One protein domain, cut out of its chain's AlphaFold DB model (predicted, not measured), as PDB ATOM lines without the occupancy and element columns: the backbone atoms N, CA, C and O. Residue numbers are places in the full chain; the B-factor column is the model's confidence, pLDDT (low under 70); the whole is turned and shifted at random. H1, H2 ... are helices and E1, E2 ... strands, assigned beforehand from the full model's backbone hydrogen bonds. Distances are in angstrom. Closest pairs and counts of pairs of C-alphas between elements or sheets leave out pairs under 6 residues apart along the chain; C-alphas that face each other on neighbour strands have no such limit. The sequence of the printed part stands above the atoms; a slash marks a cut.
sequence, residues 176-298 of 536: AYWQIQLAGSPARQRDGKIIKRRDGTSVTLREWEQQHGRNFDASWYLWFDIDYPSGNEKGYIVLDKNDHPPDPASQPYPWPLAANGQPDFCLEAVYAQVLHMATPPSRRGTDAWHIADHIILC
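Overview. This is residues 176 to 298 of the 536 residues of an uncharacterized protein of Cercospora zeae-maydis SCOH1-5 (UniProt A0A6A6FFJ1). With little regular structure, this is mostly loops round one long hairpin, E2 and E3, with short E1 beside E2; a small hairpin, E4 and E5, lies toward one end of the longest axis and helix H1 toward the other. The 123 printed residues, 38 in named elements, run E1 H1 E2 E3 E4 E5, mostly strand. Both sheets, E1 - E2 - E3 and E4 - E5, are antiparallel. The whole is compact, radius of gyration 14.7 A, spanning 47 by 37 by 28 A.

Along the chain. E2, residues 219 to 228, is 27.1 A long; E3, residues 231 to 240, 28.9 A. E1, residues 178 to 180, begins at (15.107, -38.887, 45.555). H1 is residues 205 to 211, E4 272 to 275, E5 294 to 297, ending at (16.512, -27.555, 36.412).

Arrangement. In hairpin E2 and E3, N 222 and O 237 are 2.9 A apart. Between E1 and E2, N 179 to O 223 is 2.7 A. In hairpin E4 and E5, N 275 to O 294 is 2.9 A. E3 and E4 are only just apart, closest C-alphas 8.3 A. H1, with every O i to N i+4 pair within hydrogen-bond range, is not on the three-stranded sheet.

Size, cuts and confidence. The farthest C-alphas, Asp 199 and Tyr 271, are 47.6 A apart. The printed part has no cut. Links E1 to H1, E3 to E4 and E4 to E5 are long. Residues 227 to 231 and 277 to 282 have pLDDT under 70.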
ATOM      1  N   ALA A 176      19.294 -35.362  41.737       81.81
ATOM      2  CA  ALA A 176      19.640 -36.221  42.876       81.81
ATOM      3  C   ALA A 176      18.982 -35.824  44.231       81.81
ATOM      4  O   ALA A 176      19.678 -35.649  45.234       81.81
ATOM      5  N   TYR A 177      17.645 -35.704  44.288       84.06
ATOM      6  CA  TYR A 177      16.861 -35.445  45.518       84.06
ATOM      7  C   TYR A 177      15.988 -36.614  46.003       84.06
ATOM      8  O   TYR A 177      15.405 -36.534  47.089       84.06
ATOM      9  N   TRP A 178      15.880 -37.688  45.224       87.56
ATOM     10  CA  TRP A 178      15.107 -38.887  45.555       87.56
ATOM     11  C   TRP A 178      16.004 -40.091  45.868       87.56
ATOM     12  O   TRP A 178      17.187 -40.136  45.532       87.56
ATOM     13  N   GLN A 179      15.407 -41.115  46.473       89.38
ATOM     14  CA  GLN A 179      15.976 -42.441  46.656       89.38
ATOM     15  C   GLN A 179      15.062 -43.482  46.008       89.38
ATOM     16  O   GLN A 179      13.906 -43.640  46.417       89.38
ATOM     17  N   ILE A 180      15.583 -44.259  45.060       90.19
ATOM     18  CA  ILE A 180      14.807 -45.344  44.453       90.19
ATOM     19  C   ILE A 180      14.520 -46.453  45.477       90.19
ATOM     20  O   ILE A 180      15.406 -46.918  46.196       90.19
ATOM     21  N   GLN A 181      13.260 -46.873  45.566       93.06
ATOM     22  CA  GLN A 181      12.805 -47.889  46.511       93.06
ATOM     23  C   GLN A 181      12.671 -49.243  45.813       93.06
ATOM     24  O   GLN A 181      11.882 -49.419  44.887       93.06
ATOM     25  N   LEU A 182      13.453 -50.216  46.279       92.75
ATOM     26  CA  LEU A 182      13.437 -51.588  45.780       92.75
ATOM     27  C   LEU A 182      12.259 -52.372  46.379       92.75
ATOM     28  O   LEU A 182      11.682 -51.979  47.391       92.75
ATOM     29  N   ALA A 183      11.938 -53.534  45.804       93.44
ATOM     30  CA  ALA A 183      10.802 -54.364  46.226       93.44
ATOM     31  C   ALA A 183      10.766 -54.675  47.738       93.44
ATOM     32  O   ALA A 183       9.690 -54.709  48.332       93.44
ATOM     33  N   GLY A 184      11.939 -54.894  48.348       95.12
ATOM     34  CA  GLY A 184      12.102 -55.175  49.779       95.12
ATOM     35  C   GLY A 184      12.206 -53.939  50.683       95.12
ATOM     36  O   GLY A 184      12.298 -54.100  51.900       95.12
ATOM     37  N   SER A 185      12.200 -52.720  50.131       95.50
ATOM     38  CA  SER A 185      12.156 -51.487  50.924       95.50
ATOM     39  C   SER A 185      10.881 -51.445  51.773       95.50
ATOM     40  O   SER A 185       9.841 -51.930  51.325       95.50
ATOM     41  N   PRO A 186      10.899 -50.857  52.981       96.12
ATOM     42  CA  PRO A 186       9.681 -50.678  53.762       96.12
ATOM     43  C   PRO A 186       8.706 -49.734  53.044       96.12
ATOM     44  O   PRO A 186       9.105 -48.663  52.581       96.12
ATOM     45  N   ALA A 187       7.426 -50.098  53.002       95.31
ATOM     46  CA  ALA A 187       6.360 -49.188  52.598       95.31
ATOM     47  C   ALA A 187       6.225 -48.056  53.632       95.31
ATOM     48  O   ALA A 187       6.351 -48.292  54.840       95.31
ATOM     49  N   ARG A 188       5.981 -46.825  53.175       94.56
ATOM     50  CA  ARG A 188       5.956 -45.625  54.022       94.56
ATOM     51  C   ARG A 188       4.648 -44.857  53.890       94.56
ATOM     52  O   ARG A 188       4.054 -44.789  52.820       94.56
ATOM     53  N   GLN A 189       4.233 -44.253  54.996       90.38
ATOM     54  CA  GLN A 189       3.218 -43.207  55.038       90.38
ATOM     55  C   GLN A 189       3.828 -41.869  54.602       90.38
ATOM     56  O   GLN A 189       5.050 -41.723  54.550       90.38
ATOM     57  N   ARG A 190       2.984 -40.871  54.326       86.69
ATOM     58  CA  ARG A 190       3.407 -39.549  53.834       86.69
ATOM     59  C   ARG A 190       4.301 -38.758  54.800       86.69
ATOM     60  O   ARG A 190       5.083 -37.922  54.376       86.69
ATOM     61  N   ASP A 191       4.239 -39.050  56.097       86.81
ATOM     62  CA  ASP A 191       5.153 -38.493  57.106       86.81
ATOM     63  C   ASP A 191       6.492 -39.259  57.214       86.81
ATOM     64  O   ASP A 191       7.331 -38.958  58.063       86.81
ATOM     65  N   GLY A 192       6.704 -40.261  56.355       89.31
ATOM     66  CA  GLY A 192       7.885 -41.121  56.316       89.31
ATOM     67  C   GLY A 192       7.846 -42.318  57.265       89.31
ATOM     68  O   GLY A 192       8.759 -43.155  57.197       89.31
ATOM     69  N   LYS A 193       6.815 -42.451  58.119       93.06
ATOM     70  CA  LYS A 193       6.675 -43.604  59.019       93.06
ATOM     71  C   LYS A 193       6.513 -44.891  58.224       93.06
ATOM     72  O   LYS A 193       5.737 -44.970  57.275       93.06
ATOM     73  N   ILE A 194       7.227 -45.926  58.652       95.50
ATOM     74  CA  ILE A 194       7.129 -47.261  58.063       95.50
ATOM     75  C   ILE A 194       5.767 -47.871  58.406       95.50
ATOM     76  O   ILE A 194       5.384 -47.928  59.577       95.50
ATOM     77  N   ILE A 195       5.070 -48.366  57.387       94.44
ATOM     78  CA  ILE A 195       3.816 -49.102  57.529       94.44
ATOM     79  C   ILE A 195       4.122 -50.472  58.142       94.44
ATOM     80  O   ILE A 195       4.991 -51.209  57.671       94.44
ATOM     81  N   LYS A 196       3.401 -50.816  59.212       96.12
ATOM     82  CA  LYS A 196       3.598 -52.052  59.975       96.12
ATOM     83  C   LYS A 196       2.360 -52.943  59.948       96.12
ATOM     84  O   LYS A 196       1.232 -52.455  59.972       96.12
ATOM     85  N   ARG A 197       2.586 -54.258  59.951       93.88
ATOM     86  CA  ARG A 197       1.565 -55.277  60.229       93.88
ATOM     87  C   ARG A 197       1.137 -55.214  61.701       93.88
ATOM     88  O   ARG A 197       1.784 -54.577  62.533       93.88
ATOM     89  N   ARG A 198       0.066 -55.940  62.045       92.62
ATOM     90  CA  ARG A 198      -0.443 -56.063  63.429       92.62
ATOM     91  C   ARG A 198       0.566 -56.673  64.413       92.62
ATOM     92  O   ARG A 198       0.469 -56.401  65.601       92.62
ATOM     93  N   ASP A 199       1.516 -57.467  63.924       94.56
ATOM     94  CA  ASP A 199       2.623 -58.047  64.703       94.56
ATOM     95  C   ASP A 199       3.812 -57.077  64.906       94.56
ATOM     96  O   ASP A 199       4.792 -57.422  65.560       94.56
ATOM     97  N   GLY A 200       3.741 -55.858  64.355       92.62
ATOM     98  CA  GLY A 200       4.791 -54.843  64.438       92.62
ATOM     99  C   GLY A 200       5.890 -54.941  63.371       92.62
ATOM    100  O   GLY A 200       6.746 -54.051  63.323       92.62
ATOM    101  N   THR A 201       5.868 -55.958  62.502       95.81
ATOM    102  CA  THR A 201       6.815 -56.104  61.383       95.81
ATOM    103  C   THR A 201       6.521 -55.112  60.255       95.81
ATOM    104  O   THR A 201       5.369 -54.769  59.990       95.81
ATOM    105  N   SER A 202       7.562 -54.647  59.562       96.75
ATOM    106  CA  SER A 202       7.434 -53.728  58.422       96.75
ATOM    107  C   SER A 202       6.799 -54.419  57.211       96.75
ATOM    108  O   SER A 202       7.241 -55.501  56.820       96.75
ATOM    109  N   VAL A 203       5.802 -53.791  56.588       96.62
ATOM    110  CA  VAL A 203       5.287 -54.207  55.272       96.62
ATOM    111  C   VAL A 203       6.278 -53.735  54.207       96.62
ATOM    112  O   VAL A 203       6.707 -52.580  54.249       96.62
ATOM    113  N   THR A 204       6.676 -54.600  53.272       97.12
ATOM    114  CA  THR A 204       7.526 -54.174  52.146       97.12
ATOM    115  C   THR A 204       6.708 -53.429  51.094       97.12
ATOM    116  O   THR A 204       5.492 -53.600  50.996       97.12
ATOM    117  N   LEU A 205       7.364 -52.600  50.286       95.38
ATOM    118  CA  LEU A 205       6.708 -51.811  49.252       95.38
ATOM    119  C   LEU A 205       6.021 -52.707  48.215       95.38
ATOM    120  O   LEU A 205       4.857 -52.477  47.906       95.38
ATOM    121  N   ARG A 206       6.661 -53.803  47.777       96.12
ATOM    122  CA  ARG A 206       6.015 -54.780  46.884       96.12
ATOM    123  C   ARG A 206       4.750 -55.384  47.503       96.12
ATOM    124  O   ARG A 206       3.731 -55.467  46.823       96.12
ATOM    125  N   GLU A 207       4.790 -55.791  48.772       95.75
ATOM    126  CA  GLU A 207       3.610 -56.352  49.451       95.75
ATOM    127  C   GLU A 207       2.490 -55.319  49.616       95.75
ATOM    128  O   GLU A 207       1.320 -55.665  49.475       95.75
ATOM    129  N   TRP A 208       2.830 -54.060  49.905       94.88
ATOM    130  CA  TRP A 208       1.858 -52.974  50.031       94.88
ATOM    131  C   TRP A 208       1.129 -52.709  48.713       94.88
ATOM    132  O   TRP A 208      -0.097 -52.610  48.694       94.88
ATOM    133  N   GLU A 209       1.864 -52.662  47.603       92.25
ATOM    134  CA  GLU A 209       1.290 -52.475  46.270       92.25
ATOM    135  C   GLU A 209       0.403 -53.666  45.871       92.25
ATOM    136  O   GLU A 209      -0.737 -53.472  45.442       92.25
ATOM    137  N   GLN A 210       0.857 -54.899  46.130       92.88
ATOM    138  CA  GLN A 210       0.071 -56.119  45.902       92.88
ATOM    139  C   GLN A 210      -1.223 -56.158  46.732       92.88
ATOM    140  O   GLN A 210      -2.278 -56.499  46.199       92.88
ATOM    141  N   GLN A 211      -1.183 -55.750  48.008       92.62
ATOM    142  CA  GLN A 211      -2.368 -55.650  48.879       92.62
ATOM    143  C   GLN A 211      -3.429 -54.673  48.347       92.62
ATOM    144  O   GLN A 211      -4.604 -54.803  48.690       92.62
ATOM    145  N   HIS A 212      -3.033 -53.725  47.495       90.75
ATOM    146  CA  HIS A 212      -3.917 -52.749  46.859       90.75
ATOM    147  C   HIS A 212      -4.138 -53.013  45.358       90.75
ATOM    148  O   HIS A 212      -4.651 -52.144  44.652       90.75
ATOM    149  N   GLY A 213      -3.779 -54.205  44.864       88.62
ATOM    150  CA  GLY A 213      -4.013 -54.621  43.479       88.62
ATOM    151  C   GLY A 213      -3.158 -53.890  42.438       88.62
ATOM    152  O   GLY A 213      -3.585 -53.754  41.294       88.62
ATOM    153  N   ARG A 214      -1.977 -53.389  42.824       89.56
ATOM    154  CA  ARG A 214      -1.034 -52.678  41.945       89.56
ATOM    155  C   ARG A 214       0.181 -53.549  41.617       89.56
ATOM    156  O   ARG A 214       0.641 -54.336  42.446       89.56
ATOM    157  N   ASN A 215       0.705 -53.409  40.400       89.31
ATOM    158  CA  ASN A 215       1.878 -54.151  39.943       89.31
ATOM    159  C   ASN A 215       3.164 -53.359  40.220       89.31
ATOM    160  O   ASN A 215       3.581 -52.558  39.391       89.31
ATOM    161  N   PHE A 216       3.815 -53.636  41.354       91.00
ATOM    162  CA  PHE A 216       5.104 -53.025  41.707       91.00
ATOM    163  C   PHE A 216       6.157 -53.154  40.591       91.00
ATOM    164  O   PHE A 216       6.963 -52.252  40.376       91.00
ATOM    165  N   ASP A 217       6.177 -54.277  39.868       91.50
ATOM    166  CA  ASP A 217       7.238 -54.547  38.901       91.50
ATOM    167  C   ASP A 217       7.103 -53.718  37.611       91.50
ATOM    168  O   ASP A 217       8.097 -53.578  36.900       91.50
ATOM    169  N   ALA A 218       5.942 -53.094  37.367       90.50
ATOM    170  CA  ALA A 218       5.687 -52.183  36.245       90.50
ATOM    171  C   ALA A 218       6.067 -50.713  36.512       90.50
ATOM    172  O   ALA A 218       6.068 -49.924  35.573       90.50
ATOM    173  N   SER A 219       6.417 -50.332  37.749       91.06
ATOM    174  CA  SER A 219       6.637 -48.919  38.103       91.06
ATOM    175  C   SER A 219       7.939 -48.668  38.865       91.06
ATOM    176  O   SER A 219       8.420 -49.512  39.628       91.06
ATOM    177  N   TRP A 220       8.526 -47.490  38.670       90.88
ATOM    178  CA  TRP A 220       9.553 -46.945  39.554       90.88
ATOM    179  C   TRP A 220       8.902 -46.262  40.748       90.88
ATOM    180  O   TRP A 220       7.916 -45.551  40.596       90.88
ATOM    181  N   TYR A 221       9.493 -46.439  41.927       91.62
ATOM    182  CA  TYR A 221       9.071 -45.775  43.157       91.62
ATOM    183  C   TYR A 221      10.239 -44.937  43.668       91.62
ATOM    184  O   TYR A 221      11.205 -45.471  44.217       91.62
ATOM    185  N   LEU A 222      10.163 -43.624  43.470       90.81
ATOM    186  CA  LEU A 222      11.193 -42.670  43.865       90.81
ATOM    187  C   LEU A 222      10.739 -41.987  45.155       90.81
ATOM    188  O   LEU A 222       9.839 -41.151  45.145       90.81
ATOM    189  N   TRP A 223      11.328 -42.378  46.285       91.50
ATOM    190  CA  TRP A 223      11.034 -41.755  47.573       91.50
ATOM    191  C   TRP A 223      11.833 -40.468  47.717       91.50
ATOM    192  O   TRP A 223      13.059 -40.520  47.771       91.50
ATOM    193  N   PHE A 224      11.167 -39.328  47.835       88.31
ATOM    194  CA  PHE A 224      11.824 -38.086  48.219       88.31
ATOM    195  C   PHE A 224      11.517 -37.738  49.676       88.31
ATOM    196  O   PHE A 224      10.476 -38.092  50.236       88.31
ATOM    197  N   ASP A 225      12.452 -37.017  50.278       86.00
ATOM    198  CA  ASP A 225      12.351 -36.475  51.624       86.00
ATOM    199  C   ASP A 225      12.957 -35.070  51.581       86.00
ATOM    200  O   ASP A 225      14.157 -34.928  51.320       86.00
ATOM    201  N   ILE A 226      12.119 -34.036  51.688       77.31
ATOM    202  CA  ILE A 226      12.503 -32.644  51.446       77.31
ATOM    203  C   ILE A 226      12.003 -31.751  52.580       77.31
ATOM    204  O   ILE A 226      10.805 -31.540  52.770       77.31
ATOM    205  N   ASP A 227      12.961 -31.188  53.305       66.94
ATOM    206  CA  ASP A 227      12.751 -30.136  54.290       66.94
ATOM    207  C   ASP A 227      12.739 -28.773  53.572       66.94
ATOM    208  O   ASP A 227      13.768 -28.309  53.081       66.94
ATOM    209  N   TYR A 228      11.578 -28.129  53.502       62.28
ATOM    210  CA  TYR A 228      11.397 -26.771  52.984       62.28
ATOM    211  C   TYR A 228      11.410 -25.750  54.137       62.28
ATOM    212  O   TYR A 228      11.147 -26.120  55.284       62.28
ATOM    213  N   PRO A 229      11.647 -24.447  53.877       52.44
ATOM    214  CA  PRO A 229      11.638 -23.411  54.922       52.44
ATOM    215  C   PRO A 229      10.328 -23.299  55.730       52.44
ATOM    216  O   PRO A 229      10.341 -22.689  56.797       52.44
ATOM    217  N   SER A 230       9.220 -23.876  55.252       46.41
ATOM    218  CA  SER A 230       7.909 -23.902  55.919       46.41
ATOM    219  C   SER A 230       7.445 -25.294  56.391       46.41
ATOM    220  O   SER A 230       6.393 -25.389  57.024       46.41
ATOM    221  N   GLY A 231       8.206 -26.369  56.152       60.31
ATOM    222  CA  GLY A 231       7.869 -27.717  56.632       60.31
ATOM    223  C   GLY A 231       8.505 -28.858  55.834       60.31
ATOM    224  O   GLY A 231       9.129 -28.643  54.801       60.31
ATOM    225  N   ASN A 232       8.329 -30.093  56.305       73.12
ATOM    226  CA  ASN A 232       8.918 -31.281  55.686       73.12
ATOM    227  C   ASN A 232       7.861 -31.991  54.830       73.12
ATOM    228  O   ASN A 232       6.830 -32.415  55.363       73.12
ATOM    229  N   GLU A 233       8.121 -32.181  53.537       80.94
ATOM    230  CA  GLU A 233       7.298 -33.030  52.673       80.94
ATOM    231  C   GLU A 233       8.072 -34.268  52.217       80.94
ATOM    232  O   GLU A 233       9.236 -34.206  51.823       80.94
ATOM    233  N   LYS A 234       7.396 -35.418  52.272       87.44
ATOM    234  CA  LYS A 234       7.931 -36.711  51.861       87.44
ATOM    235  C   LYS A 234       6.879 -37.453  51.050       87.44
ATOM    236  O   LYS A 234       5.677 -37.263  51.262       87.44
ATOM    237  N   GLY A 235       7.318 -38.321  50.152       89.62
ATOM    238  CA  GLY A 235       6.404 -39.118  49.351       89.62
ATOM    239  C   GLY A 235       7.087 -39.923  48.261       89.62
ATOM    240  O   GLY A 235       8.305 -39.886  48.093       89.62
ATOM    241  N   TYR A 236       6.266 -40.654  47.519       89.50
ATOM    242  CA  TYR A 236       6.650 -41.374  46.316       89.50
ATOM    243  C   TYR A 236       6.263 -40.557  45.084       89.50
ATOM    244  O   TYR A 236       5.088 -40.227  44.913       89.50
ATOM    245  N   ILE A 237       7.227 -40.305  44.201       88.38
ATOM    246  CA  ILE A 237       6.948 -40.135  42.771       88.38
ATOM    247  C   ILE A 237       6.881 -41.553  42.193       88.38
ATOM    248  O   ILE A 237       7.742 -42.387  42.499       88.38
ATOM    249  N   VAL A 238       5.842 -41.842  41.413       88.50
ATOM    250  CA  VAL A 238       5.630 -43.155  40.790       88.50
ATOM    251  C   VAL A 238       5.564 -42.970  39.282       88.50
ATOM    252  O   VAL A 238       4.716 -42.225  38.796       88.50
ATOM    253  N   LEU A 239       6.478 -43.631  38.571       87.06
ATOM    254  CA  LEU A 239       6.665 -43.519  37.122       87.06
ATOM    255  C   LEU A 239       6.498 -44.893  36.468       87.06
ATOM    256  O   LEU A 239       6.839 -45.905  37.088       87.06
ATOM    257  N   ASP A 240       6.008 -44.955  35.232       87.50
ATOM    258  CA  ASP A 240       5.923 -46.214  34.485       87.50
ATOM    259  C   ASP A 240       7.302 -46.621  33.926       87.50
ATOM    260  O   ASP A 240       8.112 -45.776  33.537       87.50
ATOM    261  N   LYS A 241       7.606 -47.925  33.913       89.19
ATOM    262  CA  LYS A 241       8.875 -48.448  33.373       89.19
ATOM    263  C   LYS A 241       8.893 -48.597  31.855       89.19
ATOM    264  O   LYS A 241       9.963 -48.830  31.301       89.19
ATOM    265  N   ASN A 242       7.740 -48.534  31.197       88.19
ATOM    266  CA  ASN A 242       7.666 -48.519  29.740       88.19
ATOM    267  C   ASN A 242       8.070 -47.136  29.209       88.19
ATOM    268  O   ASN A 242       8.837 -47.061  28.253       88.19
ATOM    269  N   ASP A 243       7.622 -46.077  29.889       82.88
ATOM    270  CA  ASP A 243       7.935 -44.682  29.552       82.88
ATOM    271  C   ASP A 243       9.361 -44.304  29.993       82.88
ATOM    272  O   ASP A 243      10.065 -43.574  29.298       82.88
ATOM    273  N   HIS A 244       9.829 -44.873  31.111       85.88
ATOM    274  CA  HIS A 244      11.200 -44.727  31.607       85.88
ATOM    275  C   HIS A 244      11.902 -46.099  31.703       85.88
ATOM    276  O   HIS A 244      12.019 -46.658  32.800       85.88
ATOM    277  N   PRO A 245      12.352 -46.693  30.582       88.38
ATOM    278  CA  PRO A 245      13.055 -47.976  30.598       88.38
ATOM    279  C   PRO A 245      14.406 -47.880  31.336       88.38
ATOM    280  O   PRO A 245      14.969 -46.794  31.443       88.38
ATOM    281  N   PRO A 246      14.969 -48.998  31.845       87.06
ATOM    282  CA  PRO A 246      16.290 -48.991  32.471       87.06
ATOM    283  C   PRO A 246      17.390 -48.519  31.508       87.06
ATOM    284  O   PRO A 246      17.550 -49.102  30.430       87.06
ATOM    285  N   ASP A 247      18.190 -47.539  31.927       83.56
ATOM    286  CA  ASP A 247      19.340 -47.065  31.159       83.56
ATOM    287  C   ASP A 247      20.386 -48.197  31.002       83.56
ATOM    288  O   ASP A 247      20.707 -48.898  31.972       83.56
ATOM    289  N   PRO A 248      20.940 -48.424  29.792       81.94
ATOM    290  CA  PRO A 248      21.908 -49.495  29.558       81.94
ATOM    291  C   PRO A 248      23.214 -49.391  30.356       81.94
ATOM    292  O   PRO A 248      23.842 -50.424  30.598       81.94
ATOM    293  N   ALA A 249      23.649 -48.189  30.745       78.88
ATOM    294  CA  ALA A 249      24.884 -47.966  31.493       78.88
ATOM    295  C   ALA A 249      24.695 -48.082  33.018       78.88
ATOM    296  O   ALA A 249      25.671 -48.347  33.725       78.88
ATOM    297  N   SER A 250      23.468 -47.937  33.530       81.69
ATOM    298  CA  SER A 250      23.151 -48.012  34.965       81.69
ATOM    299  C   SER A 250      22.069 -49.030  35.342       81.69
ATOM    300  O   SER A 250      21.437 -48.896  36.392       81.69
ATOM    301  N   GLN A 251      21.868 -50.096  34.559       82.00
ATOM    302  CA  GLN A 251      20.921 -51.161  34.916       82.00
ATOM    303  C   GLN A 251      21.105 -51.645  36.376       82.00
ATOM    304  O   GLN A 251      22.231 -51.922  36.797       82.00
ATOM    305  N   PRO A 252      20.018 -51.794  37.161       86.25
ATOM    306  CA  PRO A 252      18.613 -51.814  36.747       86.25
ATOM    307  C   PRO A 252      17.892 -50.455  36.876       86.25
ATOM    308  O   PRO A 252      16.678 -50.451  37.046       86.25
ATOM    309  N   TYR A 253      18.595 -49.322  36.883       88.19
ATOM    310  CA  TYR A 253      18.009 -48.000  37.139       88.19
ATOM    311  C   TYR A 253      17.552 -47.293  35.849       88.19
ATOM    312  O   TYR A 253      18.125 -47.561  34.798       88.19
ATOM    313  N   PRO A 254      16.547 -46.390  35.898       86.31
ATOM    314  CA  PRO A 254      16.105 -45.632  34.718       86.31
ATOM    315  C   PRO A 254      17.125 -44.603  34.223       86.31
ATOM    316  O   PRO A 254      17.086 -44.249  33.057       86.31
ATOM    317  N   TRP A 255      18.029 -44.137  35.092       89.12
ATOM    318  CA  TRP A 255      18.985 -43.067  34.793       89.12
ATOM    319  C   TRP A 255      20.371 -43.379  35.368       89.12
ATOM    320  O   TRP A 255      20.468 -44.168  36.324       89.12
ATOM    321  N   PRO A 256      21.448 -42.754  34.856       88.50
ATOM    322  CA  PRO A 256      22.790 -42.881  35.415       88.50
ATOM    323  C   PRO A 256      22.853 -42.533  36.909       88.50
ATOM    324  O   PRO A 256      22.077 -41.723  37.415       88.50
ATOM    325  N   LEU A 257      23.784 -43.151  37.640       85.75
ATOM    326  CA  LEU A 257      23.928 -42.934  39.082       85.75
ATOM    327  C   LEU A 257      24.827 -41.731  39.392       85.75
ATOM    328  O   LEU A 257      25.970 -41.665  38.937       85.75
ATOM    329  N   ALA A 258      24.343 -40.827  40.242       81.69
ATOM    330  CA  ALA A 258      25.154 -39.775  40.847       81.69
ATOM    331  C   ALA A 258      26.133 -40.333  41.897       81.69
ATOM    332  O   ALA A 258      26.060 -41.489  42.321       81.69
ATOM    333  N   ALA A 259      27.041 -39.479  42.379       76.75
ATOM    334  CA  ALA A 259      28.069 -39.842  43.364       76.75
ATOM    335  C   ALA A 259      27.513 -40.371  44.707       76.75
ATOM    336  O   ALA A 259      28.227 -41.050  45.442       76.75
ATOM    337  N   ASN A 260      26.242 -40.097  45.023       74.19
ATOM    338  CA  ASN A 260      25.528 -40.641  46.186       74.19
ATOM    339  C   ASN A 260      24.900 -42.034  45.934       74.19
ATOM    340  O   ASN A 260      24.196 -42.561  46.798       74.19
ATOM    341  N   GLY A 261      25.117 -42.624  44.754       80.44
ATOM    342  CA  GLY A 261      24.573 -43.920  44.351       80.44
ATOM    343  C   GLY A 261      23.070 -43.923  44.056       80.44
ATOM    344  O   GLY A 261      22.483 -45.002  44.011       80.44
ATOM    345  N   GLN A 262      22.431 -42.758  43.894       84.88
ATOM    346  CA  GLN A 262      21.040 -42.649  43.441       84.88
ATOM    347  C   GLN A 262      20.967 -42.271  41.955       84.88
ATOM    348  O   GLN A 262      21.865 -41.578  41.475       84.88
ATOM    349  N   PRO A 263      19.919 -42.700  41.224       84.12
ATOM    350  CA  PRO A 263      19.699 -42.273  39.844       84.12
ATOM    351  C   PRO A 263      19.538 -40.752  39.773       84.12
ATOM    352  O   PRO A 263      18.773 -40.193  40.557       84.12
ATOM    353  N   ASP A 264      20.225 -40.095  38.846       86.56
ATOM    354  CA  ASP A 264      20.130 -38.655  38.609       86.56
ATOM    355  C   ASP A 264      19.936 -38.396  37.115       86.56
ATOM    356  O   ASP A 264      20.872 -38.476  36.318       86.56
ATOM    357  N   PHE A 265      18.696 -38.064  36.760       83.38
ATOM    358  CA  PHE A 265      18.274 -37.670  35.418       83.38
ATOM    359  C   PHE A 265      19.179 -36.583  34.802       83.38
ATOM    360  O   PHE A 265      19.483 -36.610  33.613       83.38
ATOM    361  N   CYS A 266      19.721 -35.668  35.613       86.62
ATOM    362  CA  CYS A 266      20.569 -34.584  35.117       86.62
ATOM    363  C   CYS A 266      21.940 -35.027  34.573       86.62
ATOM    364  O   CYS A 266      22.711 -34.186  34.100       86.62
ATOM    365  N   LEU A 267      22.260 -36.322  34.634       84.75
ATOM    366  CA  LEU A 267      23.436 -36.912  33.997       84.75
ATOM    367  C   LEU A 267      23.209 -37.266  32.516       84.75
ATOM    368  O   LEU A 267      24.186 -37.463  31.800       84.75
ATOM    369  N   GLU A 268      21.965 -37.262  32.025       76.19
ATOM    370  CA  GLU A 268      21.605 -37.573  30.628       76.19
ATOM    371  C   GLU A 268      21.844 -36.409  29.643       76.19
ATOM    372  O   GLU A 268      21.269 -36.361  28.561       76.19
ATOM    373  N   ALA A 269      22.694 -35.441  30.004       70.94
ATOM    374  CA  ALA A 269      23.023 -34.245  29.210       70.94
ATOM    375  C   ALA A 269      21.842 -33.283  28.899       70.94
ATOM    376  O   ALA A 269      22.021 -32.274  28.213       70.94
ATOM    377  N   VAL A 270      20.677 -33.541  29.485       78.19
ATOM    378  CA  VAL A 270      19.455 -32.720  29.509       78.19
ATOM    379  C   VAL A 270      19.610 -31.379  30.250       78.19
ATOM    380  O   VAL A 270      20.487 -31.206  31.107       78.19
ATOM    381  N   TYR A 271      18.750 -30.410  29.919       83.75
ATOM    382  CA  TYR A 271      18.726 -29.077  30.541       83.75
ATOM    383  C   TYR A 271      17.766 -28.997  31.727       83.75
ATOM    384  O   TYR A 271      18.147 -28.471  32.779       83.75
ATOM    385  N   ALA A 272      16.555 -29.518  31.564       89.06
ATOM    386  CA  ALA A 272      15.525 -29.587  32.584       89.06
ATOM    387  C   ALA A 272      14.519 -30.714  32.268       89.06
ATOM    388  O   ALA A 272      14.730 -31.449  31.303       89.06
ATOM    389  N   GLN A 273      13.530 -30.907  33.148       88.81
ATOM    390  CA  GLN A 273      12.402 -31.835  32.986       88.81
ATOM    391  C   GLN A 273      11.300 -31.531  34.004       88.81
ATOM    392  O   GLN A 273      11.589 -31.291  35.184       88.81
ATOM    393  N   VAL A 274      10.043 -31.690  33.591       88.81
ATOM    394  CA  VAL A 274       8.905 -31.861  34.499       88.81
ATOM    395  C   VAL A 274       8.627 -33.344  34.717       88.81
ATOM    396  O   VAL A 274       8.427 -34.096  33.766       88.81
ATOM    397  N   LEU A 275       8.570 -33.775  35.979       86.44
ATOM    398  CA  LEU A 275       7.976 -35.064  36.340       86.44
ATOM    399  C   LEU A 275       6.511 -34.858  36.735       86.44
ATOM    400  O   LEU A 275       6.213 -34.263  37.778       86.44
ATOM    401  N   HIS A 276       5.614 -35.384  35.904       81.25
ATOM    402  CA  HIS A 276       4.183 -35.476  36.175       81.25
ATOM    403  C   HIS A 276       3.841 -36.754  36.961       81.25
ATOM    404  O   HIS A 276       4.559 -37.753  36.924       81.25
ATOM    405  N   MET A 277       2.696 -36.756  37.648       68.31
ATOM    406  CA  MET A 277       2.109 -37.994  38.166       68.31
ATOM    407  C   MET A 277       1.428 -38.797  37.058       68.31
ATOM    408  O   MET A 277       0.446 -38.335  36.484       68.31
ATOM    409  N   ALA A 278       1.816 -40.061  36.894       54.75
ATOM    410  CA  ALA A 278       1.153 -40.985  35.972       54.75
ATOM    411  C   ALA A 278      -0.219 -41.519  36.460       54.75
ATOM    412  O   ALA A 278      -0.874 -42.282  35.751       54.75
ATOM    413  N   THR A 279      -0.677 -41.230  37.690       54.31
ATOM    414  CA  THR A 279      -1.947 -41.782  38.220       54.31
ATOM    415  C   THR A 279      -2.528 -40.963  39.387       54.31
ATOM    416  O   THR A 279      -1.799 -40.683  40.338       54.31
ATOM    417  N   PRO A 280      -3.847 -40.663  39.417       53.75
ATOM    418  CA  PRO A 280      -4.473 -39.954  40.536       53.75
ATOM    419  C   PRO A 280      -4.405 -40.707  41.885       53.75
ATOM    420  O   PRO A 280      -4.654 -41.916  41.932       53.75
ATOM    421  N   PRO A 281      -4.210 -40.000  43.016       57.56
ATOM    422  CA  PRO A 281      -4.034 -40.572  44.359       57.56
ATOM    423  C   PRO A 281      -5.356 -41.026  45.014       57.56
ATOM    424  O   PRO A 281      -5.450 -41.132  46.235       57.56
ATOM    425  N   SER A 282      -6.418 -41.242  44.233       60.47
ATOM    426  CA  SER A 282      -7.769 -41.538  44.732       60.47
ATOM    427  C   SER A 282      -7.991 -43.014  45.093       60.47
ATOM    428  O   SER A 282      -9.070 -43.389  45.558       60.47
ATOM    429  N   ARG A 283      -6.982 -43.873  44.894       70.38
ATOM    430  CA  ARG A 283      -7.021 -45.296  45.260       70.38
ATOM    431  C   ARG A 283      -6.534 -45.488  46.700       70.38
ATOM    432  O   ARG A 283      -5.637 -44.806  47.171       70.38
ATOM    433  N   ARG A 284      -7.096 -46.465  47.420       76.94
ATOM    434  CA  ARG A 284      -6.633 -46.776  48.787       76.94
ATOM    435  C   ARG A 284      -5.136 -47.108  48.799       76.94
ATOM    436  O   ARG A 284      -4.641 -47.808  47.911       76.94
ATOM    437  N   GLY A 285      -4.433 -46.619  49.819       78.44
ATOM    438  CA  GLY A 285      -3.014 -46.890  50.022       78.44
ATOM    439  C   GLY A 285      -2.073 -46.152  49.069       78.44
ATOM    440  O   GLY A 285      -0.919 -46.563  48.961       78.44
ATOM    441  N   THR A 286      -2.538 -45.104  48.377       83.69
ATOM    442  CA  THR A 286      -1.688 -44.129  47.661       83.69
ATOM    443  C   THR A 286      -1.505 -42.830  48.457       83.69
ATOM    444  O   THR A 286      -1.081 -41.825  47.906       83.69
ATOM    445  N   ASP A 287      -1.789 -42.830  49.766       83.44
ATOM    446  CA  ASP A 287      -1.758 -41.637  50.636       83.44
ATOM    447  C   ASP A 287      -0.373 -40.965  50.730       83.44
ATOM    448  O   ASP A 287      -0.260 -39.810  51.137       83.44
ATOM    449  N   ALA A 288       0.684 -41.706  50.383       86.31
ATOM    450  CA  ALA A 288       2.068 -41.244  50.326       86.31
ATOM    451  C   ALA A 288       2.548 -40.911  48.901       86.31
ATOM    452  O   ALA A 288       3.719 -40.582  48.733       86.31
ATOM    453  N   TRP A 289       1.701 -41.032  47.875       87.38
ATOM    454  CA  TRP A 289       2.041 -40.618  46.511       87.38
ATOM    455  C   TRP A 289       1.934 -39.090  46.425       87.38
ATOM    456  O   TRP A 289       0.976 -38.505  46.935       87.38
ATOM    457  N   HIS A 290       2.937 -38.439  45.840       82.56
ATOM    458  CA  HIS A 290       2.981 -36.981  45.733       82.56
ATOM    459  C   HIS A 290       2.410 -36.499  44.404       82.56
ATOM    460  O   HIS A 290       2.685 -37.119  43.384       82.56
ATOM    461  N   ILE A 291       1.629 -35.411  44.437       78.44
ATOM    462  CA  ILE A 291       0.656 -35.093  43.380       78.44
ATOM    463  C   ILE A 291       0.864 -33.764  42.657       78.44
ATOM    464  O   ILE A 291       0.177 -33.517  41.665       78.44
ATOM    465  N   ALA A 292       1.774 -32.913  43.130       84.69
ATOM    466  CA  ALA A 292       2.194 -31.749  42.364       84.69
ATOM    467  C   ALA A 292       3.327 -32.125  41.403       84.69
ATOM    468  O   ALA A 292       4.019 -33.128  41.587       84.69
ATOM    469  N   ASP A 293       3.518 -31.305  40.377       89.25
ATOM    470  CA  ASP A 293       4.606 -31.483  39.421       89.25
ATOM    471  C   ASP A 293       5.948 -31.122  40.058       89.25
ATOM    472  O   ASP A 293       6.042 -30.194  40.870       89.25
ATOM    473  N   HIS A 294       6.996 -31.842  39.670       90.69
ATOM    474  CA  HIS A 294       8.368 -31.512  40.038       90.69
ATOM    475  C   HIS A 294       9.098 -30.972  38.805       90.69
ATOM    476  O   HIS A 294       9.387 -31.742  37.894       90.69
ATOM    477  N   ILE A 295       9.423 -29.675  38.792       93.44
ATOM    478  CA  ILE A 295      10.333 -29.080  37.802       93.44
ATOM    479  C   ILE A 295      11.773 -29.291  38.276       93.44
ATOM    480  O   ILE A 295      12.130 -28.929  39.401       93.44
ATOM    481  N   ILE A 296      12.619 -29.842  37.413       92.88
ATOM    482  CA  ILE A 296      14.015 -30.154  37.711       92.88
ATOM    483  C   ILE A 296      14.896 -29.380  36.739       92.88
ATOM    484  O   ILE A 296      15.019 -29.754  35.584       92.88
ATOM    485  N   LEU A 297      15.544 -28.313  37.201       92.75
ATOM    486  CA  LEU A 297      16.512 -27.555  36.412       92.75
ATOM    487  C   LEU A 297      17.903 -28.167  36.601       92.75
ATOM    488  O   LEU A 297      18.513 -28.049  37.666       92.75
ATOM    489  N   CYS A 298      18.430 -28.837  35.584       90.12
ATOM    490  CA  CYS A 298      19.729 -29.496  35.667       90.12
ATOM    491  C   CYS A 298      20.896 -28.494  35.633       90.12
ATOM    492  O   CYS A 298      20.735 -27.365  35.168       90.12
TER     493      CYS A 298